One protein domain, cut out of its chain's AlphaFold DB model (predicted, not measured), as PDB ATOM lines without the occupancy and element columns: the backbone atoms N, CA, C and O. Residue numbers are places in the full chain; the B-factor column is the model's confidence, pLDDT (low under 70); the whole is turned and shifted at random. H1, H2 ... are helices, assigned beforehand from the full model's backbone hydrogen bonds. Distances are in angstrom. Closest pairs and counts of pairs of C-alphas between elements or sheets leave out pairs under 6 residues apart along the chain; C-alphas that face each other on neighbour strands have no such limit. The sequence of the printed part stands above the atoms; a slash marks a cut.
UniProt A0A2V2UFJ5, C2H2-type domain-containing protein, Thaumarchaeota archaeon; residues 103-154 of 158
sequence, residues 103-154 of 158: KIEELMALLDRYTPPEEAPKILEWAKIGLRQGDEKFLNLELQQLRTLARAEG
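This is residues 103 to 154 of the 158 residues of the protein "C2H2-type domain-containing protein" of Thaumarchaeota archaeon (UniProt A0A2V2UFJ5). Three helices make a small up-and-down bundle, H2 and H3 meeting as a V near the link that joins them and H1 lying to one side of the V's opening, packed on both. Each helix runs against the one before it in the chain, and H3 is the longest. The printed part has 52 residues with three named helices in the order H1, H2, H3 and no named strand, and its class is all helix. It is compact, with a radius of gyration of the C-alphas of 10.6 A, and elongated, spanning 33 by 21 by 14 A.

H1, residues 103 to 114, touches H2, residues 120 to 132, at a shallow tilt of 15 degrees, opposite ways, as a helical hairpin; their closest C-alphas, those of Leu 111 and Ala 120, are 5.5 A apart. H1 also touches H3, residues 136 to 152, at a steep tilt of 41 degrees, the same way; their closest C-alphas, those of Leu 107 and Leu 143, are 6.1 A apart. H2 and H3 are a helical hairpin at a steep tilt of 38 degrees, opposite ways. They touch through residues 127 to 131 of H2 and 136 to 139 of H3 alone, the closest C-alphas, those of Ala 127 and Leu 139, being 5.5 A apart. In H2 and H3 every O i to N i+4 pair is within hydrogen-bond range; in H1, 7 of 8 are.

H1 begins at C-alpha 103, (41.123, -37.073, -40.457), and is 16.2 A long from first to last C-alpha. H2 is 18.5 A long and begins at C-alpha 120, (26.340, -36.732, -39.901). H3 is 24.1 A long and ends at C-alpha 152, (34.461, -32.357, -22.199).

The two C-alphas farthest apart, those of Gln 133 and Gly 154, are 33.3 A apart. The printed part has no cut, and both links are tight. The mean pLDDT of the printed part is 72.5; 16 residues are under 70, among them residues 129 to 138, of which 129 to 132 belong to H2 and 136 to 138 to H3.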
ATOM      1  N   LYS A 103      42.036 -38.116 -40.937       68.94
ATOM      2  CA  LYS A 103      41.123 -37.073 -40.457       68.94
ATOM      3  C   LYS A 103      39.654 -37.348 -40.807       68.94
ATOM      4  O   LYS A 103      38.776 -36.936 -40.059       68.94
ATOM      5  N   ILE A 104      39.367 -38.015 -41.931       72.19
ATOM      6  CA  ILE A 104      37.992 -38.397 -42.303       72.19
ATOM      7  C   ILE A 104      37.510 -39.548 -41.422       72.19
ATOM      8  O   ILE A 104      36.362 -39.529 -40.994       72.19
ATOM      9  N   GLU A 105      38.367 -40.534 -41.155       74.94
ATOM     10  CA  GLU A 105      38.027 -41.663 -40.278       74.94
ATOM     11  C   GLU A 105      37.746 -41.179 -38.855       74.94
ATOM     12  O   GLU A 105      36.725 -41.534 -38.268       74.94
ATOM     13  N   GLU A 106      38.595 -40.287 -38.342       77.31
ATOM     14  CA  GLU A 106      38.385 -39.645 -37.047       77.31
ATOM     15  C   GLU A 106      37.092 -38.818 -37.020       77.31
ATOM     16  O   GLU A 106      36.317 -38.915 -36.069       77.31
ATOM     17  N   LEU A 107      36.820 -38.043 -38.076       77.06
ATOM     18  CA  LEU A 107      35.586 -37.267 -38.182       77.06
ATOM     19  C   LEU A 107      34.359 -38.183 -38.197       77.06
ATOM     20  O   LEU A 107      33.385 -37.899 -37.515       77.06
ATOM     21  N   MET A 108      34.406 -39.289 -38.938       76.62
ATOM     22  CA  MET A 108      33.306 -40.247 -39.018       76.62
ATOM     23  C   MET A 108      33.024 -40.894 -37.655       76.62
ATOM     24  O   MET A 108      31.866 -40.964 -37.256       76.62
ATOM     25  N   ALA A 109      34.065 -41.282 -36.912       78.75
ATOM     26  CA  ALA A 109      33.926 -41.846 -35.568       78.75
ATOM     27  C   ALA A 109      33.352 -40.841 -34.550       78.75
ATOM     28  O   ALA A 109      32.610 -41.224 -33.647       78.75
ATOM     29  N   LEU A 110      33.685 -39.554 -34.688       75.31
ATOM     30  CA  LEU A 110      33.122 -38.492 -33.849       75.31
ATOM     31  C   LEU A 110      31.681 -38.152 -34.254       75.31
ATOM     32  O   LEU A 110      30.829 -37.957 -33.387       75.31
ATOM     33  N   LEU A 111      31.389 -38.126 -35.556       79.25
ATOM     34  CA  LEU A 111      30.056 -37.818 -36.063       79.25
ATOM     35  C   LEU A 111      29.025 -38.873 -35.652       79.25
ATOM     36  O   LEU A 111      27.943 -38.498 -35.216       79.25
ATOM     37  N   ASP A 112      29.385 -40.157 -35.718       76.94
ATOM     38  CA  ASP A 112      28.519 -41.286 -35.343       76.94
ATOM     39  C   ASP A 112      28.088 -41.249 -33.864       76.94
ATOM     40  O   ASP A 112      27.031 -41.755 -33.493       76.94
ATOM     41  N   ARG A 113      28.894 -40.614 -33.001       69.75
ATOM     42  CA  ARG A 113      28.667 -40.585 -31.551       69.75
ATOM     43  C   ARG A 113      27.994 -39.311 -31.051       69.75
ATOM     44  O   ARG A 113      27.179 -39.381 -30.137       69.75
ATOM     45  N   TYR A 114      28.366 -38.161 -31.607       69.12
ATOM     46  CA  TYR A 114      27.956 -36.851 -31.086       69.12
ATOM     47  C   TYR A 114      26.929 -36.138 -31.961       69.12
ATOM     48  O   TYR A 114      26.435 -35.079 -31.579       69.12
ATOM     49  N   THR A 115      26.601 -36.696 -33.127       72.69
ATOM     50  CA  THR A 115      25.799 -35.994 -34.131       72.69
ATOM     51  C   THR A 115      24.623 -36.860 -34.552       72.69
ATOM     52  O   THR A 115      24.793 -38.059 -34.773       72.69
ATOM     53  N   PRO A 116      23.417 -36.288 -34.681       74.62
ATOM     54  CA  PRO A 116      22.266 -37.043 -35.140       74.62
ATOM     55  C   PRO A 116      22.510 -37.629 -36.546       74.62
ATOM     56  O   PRO A 116      23.106 -36.969 -37.409       74.62
ATOM     57  N   PRO A 117      22.014 -38.852 -36.815       67.62
ATOM     58  CA  PRO A 117      22.315 -39.605 -38.037       67.62
ATOM     59  C   PRO A 117      21.809 -38.936 -39.326       67.62
ATOM     60  O   PRO A 117      22.253 -39.286 -40.417       67.62
ATOM     61  N   GLU A 118      20.913 -37.950 -39.228       76.00
ATOM     62  CA  GLU A 118      20.436 -37.159 -40.372       76.00
ATOM     63  C   GLU A 118      21.404 -36.038 -40.799       76.00
ATOM     64  O   GLU A 118      21.350 -35.557 -41.938       76.00
ATOM     65  N   GLU A 119      22.293 -35.609 -39.901       72.44
ATOM     66  CA  GLU A 119      23.222 -34.493 -40.122       72.44
ATOM     67  C   GLU A 119      24.661 -34.964 -40.346       72.44
ATOM     68  O   GLU A 119      25.361 -34.407 -41.196       72.44
ATOM     69  N   ALA A 120      25.061 -36.057 -39.691       73.25
ATOM     70  CA  ALA A 120      26.340 -36.732 -39.901       73.25
ATOM     71  C   ALA A 120      26.724 -36.935 -41.389       73.25
ATOM     72  O   ALA A 120      27.846 -36.577 -41.766       73.25
ATOM     73  N   PRO A 121      25.840 -37.427 -42.287       74.19
ATOM     74  CA  PRO A 121      26.202 -37.612 -43.692       74.19
ATOM     75  C   PRO A 121      26.449 -36.288 -44.426       74.19
ATOM     76  O   PRO A 121      27.313 -36.245 -45.300       74.19
ATOM     77  N   LYS A 122      25.751 -35.204 -44.058       76.69
ATOM     78  CA  LYS A 122      25.918 -33.877 -44.678       76.69
ATOM     79  C   LYS A 122      27.274 -33.274 -44.312       76.69
ATOM     80  O   LYS A 122      27.985 -32.777 -45.183       76.69
ATOM     81  N   ILE A 123      27.662 -33.383 -43.040       75.94
ATOM     82  CA  ILE A 123      28.956 -32.894 -42.545       75.94
ATOM     83  C   ILE A 123      30.101 -33.704 -43.164       75.94
ATOM     84  O   ILE A 123      31.090 -33.137 -43.634       75.94
ATOM     85  N   LEU A 124      29.939 -35.027 -43.258       78.25
ATOM     86  CA  LEU A 124      30.900 -35.907 -43.922       78.25
ATOM     87  C   LEU A 124      31.041 -35.590 -45.421       78.25
ATOM     88  O   LEU A 124      32.147 -35.629 -45.966       78.25
ATOM     89  N   GLU A 125      29.938 -35.275 -46.099       74.50
ATOM     90  CA  GLU A 125      29.944 -34.879 -47.507       74.50
ATOM     91  C   GLU A 125      30.692 -33.554 -47.702       74.50
ATOM     92  O   GLU A 125      31.582 -33.472 -48.552       74.50
ATOM     93  N   TRP A 126      30.426 -32.546 -46.866       70.81
ATOM     94  CA  TRP A 126      31.144 -31.269 -46.897       70.81
ATOM     95  C   TRP A 126      32.635 -31.416 -46.594       70.81
ATOM     96  O   TRP A 126      33.455 -30.826 -47.295       70.81
ATOM     97  N   ALA A 127      33.011 -32.272 -45.642       72.50
ATOM     98  CA  ALA A 127      34.408 -32.597 -45.357       72.50
ATOM     99  C   ALA A 127      35.121 -33.245 -46.559       72.50
ATOM    100  O   ALA A 127      36.231 -32.848 -46.927       72.50
ATOM    101  N   LYS A 128      34.470 -34.207 -47.228       71.62
ATOM    102  CA  LYS A 128      34.995 -34.850 -48.446       71.62
ATOM    103  C   LYS A 128      35.101 -33.863 -49.611       71.62
ATOM    104  O   LYS A 128      36.058 -33.927 -50.383       71.62
ATOM    105  N   ILE A 129      34.134 -32.957 -49.749       68.94
ATOM    106  CA  ILE A 129      34.134 -31.901 -50.768       68.94
ATOM    107  C   ILE A 129      35.264 -30.893 -50.505       68.94
ATOM    108  O   ILE A 129      35.984 -30.558 -51.444       68.94
ATOM    109  N   GLY A 130      35.481 -30.477 -49.253       67.31
ATOM    110  CA  GLY A 130      36.584 -29.593 -48.857       67.31
ATOM    111  C   GLY A 130      37.958 -30.200 -49.155       67.31
ATOM    112  O   GLY A 130      38.799 -29.563 -49.787       67.31
ATOM    113  N   LEU A 131      38.152 -31.487 -48.847       67.19
ATOM    114  CA  LEU A 131      39.390 -32.203 -49.175       67.19
ATOM    115  C   LEU A 131      39.653 -32.310 -50.680       67.19
ATOM    116  O   LEU A 131      40.787 -32.118 -51.118       67.19
ATOM    117  N   ARG A 132      38.614 -32.548 -51.492       62.28
ATOM    118  CA  ARG A 132      38.726 -32.530 -52.965       62.28
ATOM    119  C   ARG A 132      39.152 -31.164 -53.505       62.28
ATOM    120  O   ARG A 132      39.727 -31.098 -54.588       62.28
ATOM    121  N   GLN A 133      38.874 -30.098 -52.760       59.75
ATOM    122  CA  GLN A 133      39.240 -28.722 -53.091       59.75
ATOM    123  C   GLN A 133      40.594 -28.298 -52.492       59.75
ATOM    124  O   GLN A 133      41.065 -27.201 -52.792       59.75
ATOM    125  N   GLY A 134      41.241 -29.161 -51.695       56.19
ATOM    126  CA  GLY A 134      42.475 -28.842 -50.969       56.19
ATOM    127  C   GLY A 134      42.261 -27.927 -49.757       56.19
ATOM    128  O   GLY A 134      43.226 -27.365 -49.243       56.19
ATOM    129  N   ASP A 135      41.015 -27.765 -49.307       59.19
ATOM    130  CA  ASP A 135      40.648 -26.958 -48.146       59.19
ATOM    131  C   ASP A 135      40.510 -27.840 -46.899       59.19
ATOM    132  O   ASP A 135      39.450 -28.384 -46.583       59.19
ATOM    133  N   GLU A 136      41.619 -27.993 -46.176       63.88
ATOM    134  CA  GLU A 136      41.633 -28.707 -44.900       63.88
ATOM    135  C   GLU A 136      41.116 -27.857 -43.729       63.88
ATOM    136  O   GLU A 136      40.973 -28.386 -42.630       63.88
ATOM    137  N   LYS A 137      40.859 -26.549 -43.894       67.81
ATOM    138  CA  LYS A 137      40.526 -25.669 -42.757       67.81
ATOM    139  C   LYS A 137      39.163 -25.989 -42.171       67.81
ATOM    140  O   LYS A 137      39.049 -26.049 -40.951       67.81
ATOM    141  N   PHE A 138      38.172 -26.237 -43.026       69.50
ATOM    142  CA  PHE A 138      36.848 -26.678 -42.593       69.50
ATOM    143  C   PHE A 138      36.939 -28.001 -41.821       69.50
ATOM    144  O   PHE A 138      36.480 -28.087 -40.689       69.50
ATOM    145  N   LEU A 139      37.643 -28.994 -42.378       70.88
ATOM    146  CA  LEU A 139      37.857 -30.289 -41.728       70.88
ATOM    147  C   LEU A 139      38.594 -30.156 -40.387       70.88
ATOM    148  O   LEU A 139      38.220 -30.799 -39.412       70.88
ATOM    149  N   ASN A 140      39.635 -29.324 -40.321       76.44
ATOM    150  CA  ASN A 140      40.397 -29.094 -39.095       76.44
ATOM    151  C   ASN A 140      39.559 -28.371 -38.029       76.44
ATOM    152  O   ASN A 140      39.683 -28.702 -36.853       76.44
ATOM    153  N   LEU A 141      38.719 -27.408 -38.425       78.25
ATOM    154  CA  LEU A 141      37.828 -26.686 -37.517       78.25
ATOM    155  C   LEU A 141      36.747 -27.612 -36.957       78.25
ATOM    156  O   LEU A 141      36.548 -27.643 -35.746       78.25
ATOM    157  N   GLU A 142      36.109 -28.400 -37.819       77.62
ATOM    158  CA  GLU A 142      35.068 -29.353 -37.428       77.62
ATOM    159  C   GLU A 142      35.633 -30.435 -36.497       77.62
ATOM    160  O   GLU A 142      35.097 -30.699 -35.421       77.62
ATOM    161  N   LEU A 143      36.805 -30.987 -36.836       76.94
ATOM    162  CA  LEU A 143      37.529 -31.900 -35.952       76.94
ATOM    163  C   LEU A 143      37.904 -31.244 -34.626       76.94
ATOM    164  O   LEU A 143      37.836 -31.894 -33.587       76.94
ATOM    165  N   GLN A 144      38.320 -29.977 -34.628       81.06
ATOM    166  CA  GLN A 144      38.666 -29.267 -33.401       81.06
ATOM    167  C   GLN A 144      37.441 -29.089 -32.497       81.06
ATOM    168  O   GLN A 144      37.555 -29.339 -31.298       81.06
ATOM    169  N   GLN A 145      36.284 -28.730 -33.057       80.06
ATOM    170  CA  GLN A 145      35.029 -28.604 -32.311       80.06
ATOM    171  C   GLN A 145      34.589 -29.948 -31.721       80.06
ATOM    172  O   GLN A 145      34.370 -30.060 -30.511       80.06
ATOM    173  N   LEU A 146      34.564 -31.004 -32.534       75.31
ATOM    174  CA  LEU A 146      34.179 -32.337 -32.073       75.31
ATOM    175  C   LEU A 146      35.166 -32.902 -31.043       75.31
ATOM    176  O   LEU A 146      34.751 -33.503 -30.058       75.31
ATOM    177  N   ARG A 147      36.470 -32.634 -31.182       76.75
ATOM    178  CA  ARG A 147      37.475 -32.979 -30.160       76.75
ATOM    179  C   ARG A 147      37.285 -32.199 -28.865       76.75
ATOM    180  O   ARG A 147      37.539 -32.756 -27.799       76.75
ATOM    181  N   THR A 148      36.884 -30.927 -28.916       80.12
ATOM    182  CA  THR A 148      36.595 -30.159 -27.693       80.12
ATOM    183  C   THR A 148      35.383 -30.707 -26.950       80.12
ATOM    184  O   THR A 148      35.455 -30.847 -25.731       80.12
ATOM    185  N   LEU A 149      34.332 -31.103 -27.672       74.25
ATOM    186  CA  LEU A 149      33.164 -31.771 -27.094       74.25
ATOM    187  C   LEU A 149      33.542 -33.141 -26.518       74.25
ATOM    188  O   LEU A 149      33.285 -33.420 -25.351       74.25
ATOM    189  N   ALA A 150      34.281 -33.946 -27.280       72.88
ATOM    190  CA  ALA A 150      34.735 -35.260 -26.844       72.88
ATOM    191  C   ALA A 150      35.635 -35.189 -25.591       72.88
ATOM    192  O   ALA A 150      35.525 -36.026 -24.699       72.88
ATOM    193  N   ARG A 151      36.493 -34.164 -25.471       71.19
ATOM    194  CA  ARG A 151      37.299 -33.920 -24.259       71.19
ATOM    195  C   ARG A 151      36.452 -33.511 -23.057       71.19
ATOM    196  O   ARG A 151      36.782 -33.925 -21.949       71.19
ATOM    197  N   ALA A 152      35.397 -32.721 -23.262       72.81
ATOM    198  CA  ALA A 152      34.461 -32.357 -22.199       72.81
ATOM    199  C   ALA A 152      33.723 -33.591 -21.644       72.81
ATOM    200  O   ALA A 152      33.437 -33.644 -20.452       72.81
ATOM    201  N   GLU A 153      33.515 -34.613 -22.477       66.88
ATOM    202  CA  GLU A 153      32.924 -35.902 -22.093       66.88
ATOM    203  C   GLU A 153      33.952 -36.988 -21.710       66.88
ATOM    204  O   GLU A 153      33.595 -38.139 -21.462       66.88
ATOM    205  N   GLY A 154      35.245 -36.647 -21.622       68.94
ATOM    206  CA  GLY A 154      36.293 -37.562 -21.153       68.94
ATOM    207  C   GLY A 154      36.799 -38.583 -22.184       68.94
ATOM    208  O   GLY A 154      37.494 -39.532 -21.818       68.94
TER     209      GLY A 154